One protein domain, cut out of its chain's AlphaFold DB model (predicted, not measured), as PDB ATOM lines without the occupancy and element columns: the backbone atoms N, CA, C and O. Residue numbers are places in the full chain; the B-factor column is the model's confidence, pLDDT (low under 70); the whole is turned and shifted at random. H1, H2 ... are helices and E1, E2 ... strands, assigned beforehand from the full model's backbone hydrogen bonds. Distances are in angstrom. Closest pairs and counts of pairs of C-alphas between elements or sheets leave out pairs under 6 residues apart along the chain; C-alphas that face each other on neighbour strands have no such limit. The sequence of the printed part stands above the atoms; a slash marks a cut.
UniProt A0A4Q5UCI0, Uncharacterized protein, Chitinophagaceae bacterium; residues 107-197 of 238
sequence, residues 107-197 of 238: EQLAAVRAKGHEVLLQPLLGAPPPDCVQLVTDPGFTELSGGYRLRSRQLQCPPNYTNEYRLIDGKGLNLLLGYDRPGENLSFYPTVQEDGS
ATOM      1  N   GLU A 107      89.616  -2.290  21.764       92.44
ATOM      2  CA  GLU A 107      89.595  -3.721  21.461       92.44
ATOM      3  C   GLU A 107      88.879  -4.035  20.143       92.44
ATOM      4  O   GLU A 107      89.325  -4.905  19.393       92.44
ATOM      5  N   GLN A 108      87.821  -3.290  19.806       89.75
ATOM      6  CA  GLN A 108      87.127  -3.428  18.526       89.75
ATOM      7  C   GLN A 108      88.023  -2.931  17.391       89.75
ATOM      8  O   GLN A 108      88.168  -3.610  16.377       89.75
ATOM      9  N   LEU A 109      88.703  -1.798  17.585       89.81
ATOM     10  CA  LEU A 109      89.670  -1.269  16.619       89.81
ATOM     11  C   LEU A 109      90.852  -2.229  16.418       89.81
ATOM     12  O   LEU A 109      91.291  -2.451  15.290       89.81
ATOM     13  N   ALA A 110      91.360  -2.834  17.495       90.06
ATOM     14  CA  ALA A 110      92.394  -3.863  17.423       90.06
ATOM     15  C   ALA A 110      91.907  -5.106  16.662       90.06
ATOM     16  O   ALA A 110      92.634  -5.622  15.814       90.06
ATOM     17  N   ALA A 111      90.667  -5.545  16.899       86.44
ATOM     18  CA  ALA A 111      90.064  -6.656  16.171       86.44
ATOM     19  C   ALA A 111      89.910  -6.352  14.672       86.44
ATOM     20  O   ALA A 111      90.172  -7.228  13.849       86.44
ATOM     21  N   VAL A 112      89.538  -5.122  14.295       84.69
ATOM     22  CA  VAL A 112      89.478  -4.706  12.882       84.69
ATOM     23  C   VAL A 112      90.869  -4.731  12.250       84.69
ATOM     24  O   VAL A 112      91.029  -5.313  11.181       84.69
ATOM     25  N   ARG A 113      91.894  -4.187  12.921       87.31
ATOM     26  CA  ARG A 113      93.287  -4.240  12.430       87.31
ATOM     27  C   ARG A 113      93.767  -5.680  12.229       87.31
ATOM     28  O   ARG A 113      94.367  -5.987  11.205       87.31
ATOM     29  N   ALA A 114      93.472  -6.567  13.180       86.38
ATOM     30  CA  ALA A 114      93.883  -7.971  13.128       86.38
ATOM     31  C   ALA A 114      93.223  -8.752  11.982       86.38
ATOM     32  O   ALA A 114      93.814  -9.691  11.454       86.38
ATOM     33  N   LYS A 115      92.007  -8.363  11.587       79.50
ATOM     34  CA  LYS A 115      91.272  -8.976  10.476       79.50
ATOM     35  C   LYS A 115      91.772  -8.539   9.090       79.50
ATOM     36  O   LYS A 115      91.398  -9.161   8.100       79.50
ATOM     37  N   GLY A 116      92.620  -7.513   9.008       66.75
ATOM     38  CA  GLY A 116      93.133  -6.984   7.744       66.75
ATOM     39  C   GLY A 116      92.104  -6.161   6.958       66.75
ATOM     40  O   GLY A 116      90.981  -5.926   7.399       66.75
ATOM     41  N   HIS A 117      92.507  -5.698   5.773       57.50
ATOM     42  CA  HIS A 117      91.777  -4.709   4.966       57.50
ATOM     43  C   HIS A 117      90.387  -5.149   4.453       57.50
ATOM     44  O   HIS A 117      89.666  -4.317   3.906       57.50
ATOM     45  N   GLU A 118      90.008  -6.423   4.597       49.25
ATOM     46  CA  GLU A 118      88.849  -7.008   3.902       49.25
ATOM     47  C   GLU A 118      87.550  -7.091   4.725       49.25
ATOM     48  O   GLU A 118      86.490  -7.327   4.151       49.25
ATOM     49  N   VAL A 119      87.567  -6.912   6.053       46.41
ATOM     50  CA  VAL A 119      86.505  -7.532   6.885       46.41
ATOM     51  C   VAL A 119      85.362  -6.611   7.338       46.41
ATOM     52  O   VAL A 119      84.480  -7.046   8.070       46.41
ATOM     53  N   LEU A 120      85.257  -5.380   6.845       51.41
ATOM     54  CA  LEU A 120      84.023  -4.594   7.011       51.41
ATOM     55  C   LEU A 120      83.584  -4.022   5.663       51.41
ATOM     56  O   LEU A 120      83.658  -2.828   5.406       51.41
ATOM     57  N   LEU A 121      83.166  -4.928   4.771       49.69
ATOM     58  CA  LEU A 121      82.419  -4.590   3.551       49.69
ATOM     59  C   LEU A 121      80.984  -4.156   3.861       49.69
ATOM     60  O   LEU A 121      80.343  -3.517   3.032       49.69
ATOM     61  N   GLN A 122      80.481  -4.501   5.048       60.06
ATOM     62  CA  GLN A 122      79.259  -3.898   5.544       60.06
ATOM     63  C   GLN A 122      79.627  -2.551   6.156       60.06
ATOM     64  O   GLN A 122      80.429  -2.522   7.095       60.06
ATOM     65  N   PRO A 123      79.103  -1.446   5.608       60.56
ATOM     66  CA  PRO A 123      79.305  -0.148   6.217       60.56
ATOM     67  C   PRO A 123      78.808  -0.189   7.662       60.56
ATOM     68  O   PRO A 123      77.764  -0.778   7.953       60.56
ATOM     69  N   LEU A 124      79.564   0.438   8.565       61.19
ATOM     70  CA  LEU A 124      79.134   0.602   9.954       61.19
ATOM     71  C   LEU A 124      77.773   1.324  10.015       61.19
ATOM     72  O   LEU A 124      76.972   1.078  10.915       61.19
ATOM     73  N   LEU A 125      77.526   2.203   9.037       58.00
ATOM     74  CA  LEU A 125      76.377   3.087   8.909       58.00
ATOM     75  C   LEU A 125      75.932   3.184   7.433       58.00
ATOM     76  O   LEU A 125      76.723   3.473   6.540       58.00
ATOM     77  N   GLY A 126      74.643   2.964   7.169       59.56
ATOM     78  CA  GLY A 126      74.071   2.962   5.813       59.56
ATOM     79  C   GLY A 126      74.108   1.585   5.137       59.56
ATOM     80  O   GLY A 126      74.464   0.594   5.761       59.56
ATOM     81  N   ALA A 127      73.690   1.497   3.876       64.94
ATOM     82  CA  ALA A 127      73.820   0.296   3.046       64.94
ATOM     83  C   ALA A 127      74.640   0.655   1.796       64.94
ATOM     84  O   ALA A 127      74.501   1.779   1.308       64.94
ATOM     85  N   PRO A 128      75.490  -0.249   1.274       65.62
ATOM     86  CA  PRO A 128      76.223   0.026   0.047       65.62
ATOM     87  C   PRO A 128      75.229   0.189  -1.111       65.62
ATOM     88  O   PRO A 128      74.287  -0.607  -1.211       65.62
ATOM     89  N   PRO A 129      75.400   1.186  -1.995       68.88
ATOM     90  CA  PRO A 129      74.551   1.285  -3.168       68.88
ATOM     91  C   PRO A 129      74.821   0.087  -4.092       68.88
ATOM     92  O   PRO A 129      75.978  -0.312  -4.241       68.88
ATOM     93  N   PRO A 130      73.781  -0.493  -4.714       65.44
ATOM     94  CA  PRO A 130      73.883  -1.786  -5.390       65.44
ATOM     95  C   PRO A 130      74.840  -1.813  -6.597       65.44
ATOM     96  O   PRO A 130      75.317  -2.889  -6.936       65.44
ATOM     97  N   ASP A 131      75.183  -0.662  -7.193       74.94
ATOM     98  CA  ASP A 131      75.845  -0.601  -8.507       74.94
ATOM     99  C   ASP A 131      76.978   0.448  -8.604       74.94
ATOM    100  O   ASP A 131      77.154   1.108  -9.630       74.94
ATOM    101  N   CYS A 132      77.760   0.654  -7.542       76.12
ATOM    102  CA  CYS A 132      78.917   1.561  -7.596       76.12
ATOM    103  C   CYS A 132      80.141   0.870  -8.216       76.12
ATOM    104  O   CYS A 132      80.763   0.022  -7.580       76.12
ATOM    105  N   VAL A 133      80.508   1.235  -9.448       68.00
ATOM    106  CA  VAL A 133      81.478   0.462 -10.258       68.00
ATOM    107  C   VAL A 133      82.842   1.129 -10.435       68.00
ATOM    108  O   VAL A 133      83.794   0.453 -10.821       68.00
ATOM    109  N   GLN A 134      82.976   2.432 -10.166       75.25
ATOM    110  CA  GLN A 134      84.207   3.153 -10.499       75.25
ATOM    111  C   GLN A 134      84.555   4.248  -9.490       75.25
ATOM    112  O   GLN A 134      83.715   5.076  -9.148       75.25
ATOM    113  N   LEU A 135      85.818   4.276  -9.052       78.56
ATOM    114  CA  LEU A 135      86.396   5.408  -8.328       78.56
ATOM    115  C   LEU A 135      86.593   6.575  -9.301       78.56
ATOM    116  O   LEU A 135      87.260   6.417 -10.324       78.56
ATOM    117  N   VAL A 136      86.026   7.730  -8.970       78.94
ATOM    118  CA  VAL A 136      86.054   8.928  -9.820       78.94
ATOM    119  C   VAL A 136      87.103   9.895  -9.305       78.94
ATOM    120  O   VAL A 136      87.978  10.325 -10.052       78.94
ATOM    121  N   THR A 137      87.042  10.198  -8.008       79.88
ATOM    122  CA  THR A 137      87.994  11.080  -7.338       79.88
ATOM    123  C   THR A 137      88.302  10.585  -5.929       79.88
ATOM    124  O   THR A 137      87.490   9.934  -5.269       79.88
ATOM    125  N   ASP A 138      89.512  10.894  -5.476       81.19
ATOM    126  CA  ASP A 138      89.988  10.650  -4.119       81.19
ATOM    127  C   ASP A 138      90.487  11.990  -3.571       81.19
ATOM    128  O   ASP A 138      91.671  12.303  -3.716       81.19
ATOM    129  N   PRO A 139      89.584  12.837  -3.038       76.06
ATOM    130  CA  PRO A 139      89.911  14.196  -2.599       76.06
ATOM    131  C   PRO A 139      90.954  14.257  -1.470       76.06
ATOM    132  O   PRO A 139      91.403  15.343  -1.115       76.06
ATOM    133  N   GLY A 140      91.363  13.111  -0.920       83.56
ATOM    134  CA  GLY A 140      92.373  12.997   0.120       83.56
ATOM    135  C   GLY A 140      91.758  12.599   1.455       83.56
ATOM    136  O   GLY A 140      90.756  11.882   1.518       83.56
ATOM    137  N   PHE A 141      92.392  13.030   2.541       89.44
ATOM    138  CA  PHE A 141      91.951  12.714   3.893       89.44
ATOM    139  C   PHE A 141      92.035  13.924   4.820       89.44
ATOM    140  O   PHE A 141      92.889  14.795   4.660       89.44
ATOM    141  N   THR A 142      91.176  13.924   5.833       90.69
ATOM    142  CA  THR A 142      91.255  14.814   6.989       90.69
ATOM    143  C   THR A 142      92.023  14.098   8.093       90.69
ATOM    144  O   THR A 142      91.633  13.003   8.505       90.69
ATOM    145  N   GLU A 143      93.128  14.684   8.554       93.25
ATOM    146  CA  GLU A 143      93.859  14.191   9.728       93.25
ATOM    147  C   GLU A 143      93.019  14.409  10.992       93.25
ATOM    148  O   GLU A 143      92.427  15.470  11.190       93.25
ATOM    149  N   LEU A 144      92.990  13.399  11.852       90.62
ATOM    150  CA  LEU A 144      92.334  13.411  13.153       90.62
ATOM    151  C   LEU A 144      93.398  13.270  14.248       90.62
ATOM    152  O   LEU A 144      94.559  12.924  13.997       90.62
ATOM    153  N   SER A 145      93.007  13.499  15.500       88.62
ATOM    154  CA  SER A 145      93.865  13.191  16.645       88.62
ATOM    155  C   SER A 145      94.236  11.698  16.682       88.62
ATOM    156  O   SER A 145      93.612  10.850  16.045       88.62
ATOM    157  N   GLY A 146      95.320  11.354  17.382       87.56
ATOM    158  CA  GLY A 146      95.744   9.956  17.546       87.56
ATOM    159  C   GLY A 146      96.287   9.266  16.282       87.56
ATOM    160  O   GLY A 146      96.538   8.062  16.320       87.56
ATOM    161  N   GLY A 147      96.503  10.003  15.185       91.88
ATOM    162  CA  GLY A 147      97.030   9.465  13.923       91.88
ATOM    163  C   GLY A 147      95.986   8.748  13.062       91.88
ATOM    164  O   GLY A 147      96.352   7.974  12.173       91.88
ATOM    165  N   TYR A 148      94.703   8.981  13.344       93.06
ATOM    166  CA  TYR A 148      93.599   8.544  12.500       93.06
ATOM    167  C   TYR A 148      93.353   9.547  11.375       93.06
ATOM    168  O   TYR A 148      93.680  10.725  11.482       93.06
ATOM    169  N   ARG A 149      92.752   9.074  10.288       94.25
ATOM    170  CA  ARG A 149      92.407   9.869   9.112       94.25
ATOM    171  C   ARG A 149      91.020   9.496   8.630       94.25
ATOM    172  O   ARG A 149      90.719   8.311   8.490       94.25
ATOM    173  N   LEU A 150      90.205  10.494   8.323       93.19
ATOM    174  CA  LEU A 150      88.955  10.299   7.599       93.19
ATOM    175  C   LEU A 150      89.220  10.498   6.107       93.19
ATOM    176  O   LEU A 150      89.571  11.595   5.683       93.19
ATOM    177  N   ARG A 151      89.060   9.448   5.306       91.62
ATOM    178  CA  ARG A 151      89.172   9.502   3.846       91.62
ATOM    179  C   ARG A 151      87.783   9.478   3.229       91.62
ATOM    180  O   ARG A 151      86.985   8.609   3.573       91.62
ATOM    181  N   SER A 152      87.535  10.386   2.292       90.69
ATOM    182  CA  SER A 152      86.351  10.360   1.433       90.69
ATOM    183  C   SER A 152      86.766   9.952   0.024       90.69
ATOM    184  O   SER A 152      87.790  10.420  -0.472       90.69
ATOM    185  N   ARG A 153      86.009   9.057  -0.610       88.88
ATOM    186  CA  ARG A 153      86.216   8.622  -1.997       88.88
ATOM    187  C   ARG A 153      84.927   8.788  -2.778       88.88
ATOM    188  O   ARG A 153      83.918   8.205  -2.398       88.88
ATOM    189  N   GLN A 154      84.964   9.502  -3.896       88.88
ATOM    190  CA  GLN A 154      83.796   9.630  -4.756       88.88
ATOM    191  C   GLN A 154      83.711   8.438  -5.709       88.88
ATOM    192  O   GLN A 154      84.631   8.171  -6.488       88.88
ATOM    193  N   LEU A 155      82.587   7.738  -5.671       87.00
ATOM    194  CA  LEU A 155      82.274   6.609  -6.531       87.00
ATOM    195  C   LEU A 155      81.183   7.004  -7.533       87.00
ATOM    196  O   LEU A 155      80.236   7.714  -7.194       87.00
ATOM    197  N   GLN A 156      81.296   6.522  -8.768       85.94
ATOM    198  CA  GLN A 156      80.232   6.591  -9.766       85.94
ATOM    199  C   GLN A 156      79.225   5.468  -9.503       85.94
ATOM    200  O   GLN A 156      79.597   4.292  -9.546       85.94
ATOM    201  N   CYS A 157      77.957   5.826  -9.297       83.12
ATOM    202  CA  CYS A 157      76.861   4.881  -9.070       83.12
ATOM    203  C   CYS A 157      75.642   5.324  -9.895       83.12
ATOM    204  O   CYS A 157      75.040   6.338  -9.550       83.12
ATOM    205  N   PRO A 158      75.253   4.636 -10.982       80.94
ATOM    206  CA  PRO A 158      74.187   5.105 -11.871       80.94
ATOM    207  C   PRO A 158      72.884   5.460 -11.120       80.94
ATOM    208  O   PRO A 158      72.433   4.661 -10.302       80.94
ATOM    209  N   PRO A 159      72.252   6.628 -11.372       79.56
ATOM    210  CA  PRO A 159      72.619   7.686 -12.327       79.56
ATOM    211  C   PRO A 159      73.570   8.771 -11.772       79.56
ATOM    212  O   PRO A 159      73.895   9.712 -12.489       79.56
ATOM    213  N   ASN A 160      73.988   8.674 -10.511       83.06
ATOM    214  CA  ASN A 160      74.649   9.739  -9.759       83.06
ATOM    215  C   ASN A 160      76.078   9.361  -9.314       83.06
ATOM    216  O   ASN A 160      76.720   8.433  -9.815       83.06
ATOM    217  N   TYR A 161      76.593  10.133  -8.364       84.94
ATOM    218  CA  TYR A 161      77.800   9.845  -7.607       84.94
ATOM    219  C   TYR A 161      77.423   9.669  -6.139       84.94
ATOM    220  O   TYR A 161      76.430  10.234  -5.683       84.94
ATOM    221  N   THR A 162      78.231   8.917  -5.405       86.94
ATOM    222  CA  THR A 162      78.170   8.853  -3.943       86.94
ATOM    223  C   THR A 162      79.567   9.043  -3.388       86.94
ATOM    224  O   THR A 162      80.538   8.666  -4.045       86.94
ATOM    225  N   ASN A 163      79.691   9.553  -2.170       87.50
ATOM    226  CA  ASN A 163      80.948   9.450  -1.446       87.50
ATOM    227  C   ASN A 163      80.921   8.233  -0.528       87.50
ATOM    228  O   ASN A 163      79.888   7.882   0.036       87.50
ATOM    229  N   GLU A 164      82.062   7.572  -0.417       88.81
ATOM    230  CA  GLU A 164      82.348   6.525   0.549       88.81
ATOM    231  C   GLU A 164      83.302   7.089   1.603       88.81
ATOM    232  O   GLU A 164      84.329   7.678   1.262       88.81
ATOM    233  N   TYR A 165      82.994   6.860   2.877       90.06
ATOM    234  CA  TYR A 165      83.771   7.368   4.002       90.06
ATOM    235  C   TYR A 165      84.487   6.233   4.715       90.06
ATOM    236  O   TYR A 165      83.879   5.237   5.114       90.06
ATOM    237  N   ARG A 166      85.796   6.392   4.903       91.12
ATOM    238  CA  ARG A 166      86.645   5.411   5.579       91.12
ATOM    239  C   ARG A 166      87.452   6.049   6.690       91.12
ATOM    240  O   ARG A 166      88.084   7.081   6.485       91.12
ATOM    241  N   LEU A 167      87.492   5.380   7.834       91.94
ATOM    242  CA  LEU A 167      88.426   5.683   8.905       91.94
ATOM    243  C   LEU A 167      89.673   4.815   8.726       91.94
ATOM    244  O   LEU A 167      89.591   3.585   8.743       91.94
ATOM    245  N   ILE A 168      90.822   5.452   8.540       92.25
ATOM    246  CA  ILE A 168      92.102   4.775   8.324       92.25
ATOM    247  C   ILE A 168      93.143   5.242   9.344       92.25
ATOM    248  O   ILE A 168      93.013   6.319   9.920       92.25
ATOM    249  N   ASP A 169      94.188   4.450   9.571       92.62
ATOM    250  CA  ASP A 169      95.349   4.862  10.368       92.62
ATOM    251  C   ASP A 169      96.666   4.342   9.770       92.62
ATOM    252  O   ASP A 169      96.686   3.551   8.823       92.62
ATOM    253  N   GLY A 170      97.797   4.777  10.334       89.25
ATOM    254  CA  GLY A 170      99.127   4.295   9.936       89.25
ATOM    255  C   GLY A 170      99.474   2.874  10.407       89.25
ATOM    256  O   GLY A 170     100.565   2.390  10.122       89.25
ATOM    257  N   LYS A 171      98.581   2.207  11.149       88.75
ATOM    258  CA  LYS A 171      98.771   0.873  11.746       88.75
ATOM    259  C   LYS A 171      97.948  -0.206  11.030       88.75
ATOM    260  O   LYS A 171      97.843  -1.323  11.533       88.75
ATOM    261  N   GLY A 172      97.376   0.116   9.869       85.75
ATOM    262  CA  GLY A 172      96.632  -0.821   9.027       85.75
ATOM    263  C   GLY A 172      95.120  -0.835   9.255       85.75
ATOM    264  O   GLY A 172      94.439  -1.665   8.654       85.75
ATOM    265  N   LEU A 173      94.566   0.068  10.071       88.81
ATOM    266  CA  LEU A 173      93.118   0.255  10.144       88.81
ATOM    267  C   LEU A 173      92.607   0.765   8.792       88.81
ATOM    268  O   LEU A 173      93.127   1.736   8.242       88.81
ATOM    269  N   ASN A 174      91.572   0.112   8.269       89.06
ATOM    270  CA  ASN A 174      90.810   0.577   7.116       89.06
ATOM    271  C   ASN A 174      89.347   0.170   7.295       89.06
ATOM    272  O   ASN A 174      88.938  -0.919   6.899       89.06
ATOM    273  N   LEU A 175      88.586   1.036   7.953       87.88
ATOM    274  CA  LEU A 175      87.207   0.797   8.346       87.88
ATOM    275  C   LEU A 175      86.256   1.584   7.440       87.88
ATOM    276  O   LEU A 175      86.340   2.809   7.386       87.88
ATOM    277  N   LEU A 176      85.329   0.898   6.768       88.69
ATOM    278  CA  LEU A 176      84.238   1.532   6.028       88.69
ATOM    279  C   LEU A 176      83.175   2.055   7.000       88.69
ATOM    280  O   LEU A 176      82.487   1.273   7.658       88.69
ATOM    281  N   LEU A 177      83.038   3.377   7.079       88.25
ATOM    282  CA  LEU A 177      82.032   4.022   7.918       88.25
ATOM    283  C   LEU A 177      80.665   3.980   7.245       88.25
ATOM    284  O   LEU A 177      79.707   3.531   7.859       88.25
ATOM    285  N   GLY A 178      80.591   4.391   5.980       87.56
ATOM    286  CA  GLY A 178      79.325   4.505   5.270       87.56
ATOM    287  C   GLY A 178      79.446   5.151   3.900       87.56
ATOM    288  O   GLY A 178      80.548   5.380   3.394       87.56
ATOM    289  N   TYR A 179      78.285   5.434   3.318       86.62
ATOM    290  CA  TYR A 179      78.130   6.110   2.035       86.62
ATOM    291  C   TYR A 179      77.165   7.285   2.177       86.62
ATOM    292  O   TYR A 179      76.241   7.223   2.991       86.62
ATOM    293  N   ASP A 180      77.339   8.305   1.342       84.06
ATOM    294  CA  ASP A 180      76.301   9.315   1.147       84.06
ATOM    295  C   ASP A 180      75.005   8.683   0.633       84.06
ATOM    296  O   ASP A 180      75.001   7.719  -0.139       84.06
ATOM    297  N   ARG A 181      73.877   9.260   1.044       76.94
ATOM    298  CA  ARG A 181      72.567   8.921   0.493       76.94
ATOM    299  C   ARG A 181      72.186   9.983  -0.540       76.94
ATOM    300  O   ARG A 181      72.275  11.171  -0.235       76.94
ATOM    301  N   PRO A 182      71.766   9.602  -1.761       69.81
ATOM    302  CA  PRO A 182      71.380  10.570  -2.781       69.81
ATOM    303  C   PRO A 182      70.321  11.556  -2.272       69.81
ATOM    304  O   PRO A 182      69.263  11.145  -1.802       69.81
ATOM    305  N   GLY A 183      70.601  12.855  -2.405       70.44
ATOM    306  CA  GLY A 183      69.699  13.924  -1.964       70.44
ATOM    307  C   GLY A 183      69.776  14.259  -0.471       70.44
ATOM    308  O   GLY A 183      69.088  15.178  -0.036       70.44
ATOM    309  N   GLU A 184      70.614  13.567   0.300       78.69
ATOM    310  CA  GLU A 184      70.893  13.895   1.695       78.69
ATOM    311  C   GLU A 184      72.276  14.542   1.816       78.69
ATOM    312  O   GLU A 184      73.232  14.115   1.170       78.69
ATOM    313  N   ASN A 185      72.390  15.578   2.651       80.06
ATOM    314  CA  ASN A 185      73.680  16.171   2.988       80.06
ATOM    315  C   ASN A 185      74.208  15.486   4.249       80.06
ATOM    316  O   ASN A 185      74.007  15.977   5.364       80.06
ATOM    317  N   LEU A 186      74.763  14.288   4.063       82.38
ATOM    318  CA  LEU A 186      75.315  13.488   5.149       82.38
ATOM    319  C   LEU A 186      76.778  13.835   5.390       82.38
ATOM    320  O   LEU A 186      77.518  14.249   4.501       82.38
ATOM    321  N   SER A 187      77.205  13.676   6.632       84.31
ATOM    322  CA  SER A 187      78.603  13.794   7.014       84.31
ATOM    323  C   SER A 187      78.923  12.796   8.113       84.31
ATOM    324  O   SER A 187      78.095  12.489   8.966       84.31
ATOM    325  N   PHE A 188      80.146  12.277   8.084       88.00
ATOM    326  CA  PHE A 188      80.663  11.402   9.127       88.00
ATOM    327  C   PHE A 188      81.705  12.169   9.925       88.00
ATOM    328  O   PHE A 188      82.718  12.593   9.370       88.00
ATOM    329  N   TYR A 189      81.462  12.336  11.222       89.06
ATOM    330  CA  TYR A 189      82.359  13.057  12.117       89.06
ATOM    331  C   TYR A 189      82.950  12.100  13.159       89.06
ATOM    332  O   TYR A 189      82.299  11.801  14.159       89.06
ATOM    333  N   PRO A 190      84.153  11.551  12.927       91.88
ATOM    334  CA  PRO A 190      84.859  10.763  13.926       91.88
ATOM    335  C   PRO A 190      85.571  11.663  14.950       91.88
ATOM    336  O   PRO A 190      86.300  12.581  14.578       91.88
ATOM    337  N   THR A 191      85.421  11.359  16.237       94.31
ATOM    338  CA  THR A 191      86.132  12.004  17.352       94.31
ATOM    339  C   THR A 191      86.888  10.953  18.150       94.31
ATOM    340  O   THR A 191      86.306   9.956  18.569       94.31
ATOM    341  N   VAL A 192      88.189  11.160  18.359       94.00
ATOM    342  CA  VAL A 192      89.023  10.246  19.151       94.00
ATOM    343  C   VAL A 192      89.019  10.701  20.602       94.00
ATOM    344  O   VAL A 192      89.378  11.842  20.894       94.00
ATOM    345  N   GLN A 193      88.629   9.795  21.487       96.38
ATOM    346  CA  GLN A 193      88.551  10.018  22.924       96.38
ATOM    347  C   GLN A 193      89.902   9.766  23.604       96.38
ATOM    348  O   GLN A 193      90.803   9.136  23.044       96.38
ATOM    349  N   GLU A 194      90.046  10.242  24.842       93.75
ATOM    350  CA  GLU A 194      91.283  10.089  25.624       93.75
ATOM    351  C   GLU A 194      91.630   8.623  25.925       93.75
ATOM    352  O   GLU A 194      92.806   8.261  25.977       93.75
ATOM    353  N   ASP A 195      90.620   7.763  26.068       94.19
ATOM    354  CA  ASP A 195      90.785   6.319  26.276       94.19
ATOM    355  C   ASP A 195      91.159   5.556  24.989       94.19
ATOM    356  O   ASP A 195      91.360   4.340  25.007       94.19
ATOM    357  N   GLY A 196      91.273   6.268  23.863       92.25
ATOM    358  CA  GLY A 196      91.562   5.711  22.548       92.25
ATOM    359  C   GLY A 196      90.349   5.108  21.839       92.25
ATOM    360  O   GLY A 196      90.526   4.552  20.748       92.25
ATOM    361  N   SER A 197      89.146   5.201  22.420       93.94
ATOM    362  CA  SER A 197      87.902   4.928  21.703       93.94
ATOM    363  C   SER A 197      87.625   6.008  20.654       93.94
ATOM    364  O   SER A 197      88.228   7.087  20.658       93.94
TER     365      SER A 197
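AT A GLANCE: This is residues 107 to 197 of the 238 residues of an uncharacterized protein of Chitinophagaceae bacterium (UniProt A0A4Q5UCI0). A strongly twisted antiparallel sheet of four long and short strands, E1 to E4, makes one wall, and the strand E5 runs along one face of it without pairing with a named strand. The short helix H1 grazes the sheet by the edge strand E4, and a long link without named elements, residues 116 to 133, runs from H1 to the start of E1. The printed part has 91 residues, with one named helix and five named strands in the order H1, E1, E2, E3, E4, E5; the sheet's order is E1, E2, E3, E4, and the class is mostly strand. The whole is compact, with a radius of gyration of the C-alphas of 13.5 A, yet elongated in outline, with spans of 42 by 24 by 20 A.

IN THESE COORDINATES: E1 covers residues 134 to 143 and is 25.0 A long; it bends by 59 degrees at residue 137. E2, residues 148 to 157, is 27.5 A long, and E3, residues 160 to 169, is 29.3 A long. E4, residues 174 to 179, is 14.7 A long, and E5, residues 186 to 192, is 19.9 A long. H1, residues 107 to 115, is 12.3 A long. C-alpha 107 is at (89.595, -3.721, 21.461), C-alpha 134 at (84.207, 3.153, -10.499) and C-alpha 192 at (89.023, 10.246, 19.151).

HOW THE PARTS SIT: E1 to E4 form a meander, each strand the antiparallel neighbour of the one before, and E1 and E4 are its edge strands. From edge to edge the strands' lines turn by 66 degrees. The hairpin E1 and E2 has N 142 and O 150 within hydrogen-bond range at 2.8 A. The hairpin E2 and E3 has N 160 and O 157 at 2.7 A and N 151 and O 166 at 2.8 A, both within range. In the hairpin E3 and E4, N 177 and O 165 are within range at 2.8 A. The closest C-alphas of E3 and E5 are those of Tyr 165 and Phe 188, 7.2 A apart. E5 and E1 are apart. H1 only grazes the sheet, with its residues 109 to 113; the closest C-alphas of H1 and E4 are those of Val 112 and Leu 175, 7.5 A apart. In H1 every O i to N i+4 pair is within hydrogen-bond range.

THE WHOLE: The two C-alphas farthest apart are those of Pro 159 and Asp 195, 42.7 A. The printed part has no cut. The link from H1 to E1 is long, with 18 residues, and the link from E4 to E5 is short. The mean pLDDT of the printed part is 82.0; it is under 70 at residues 116 to 130, residue 133 and residue 182.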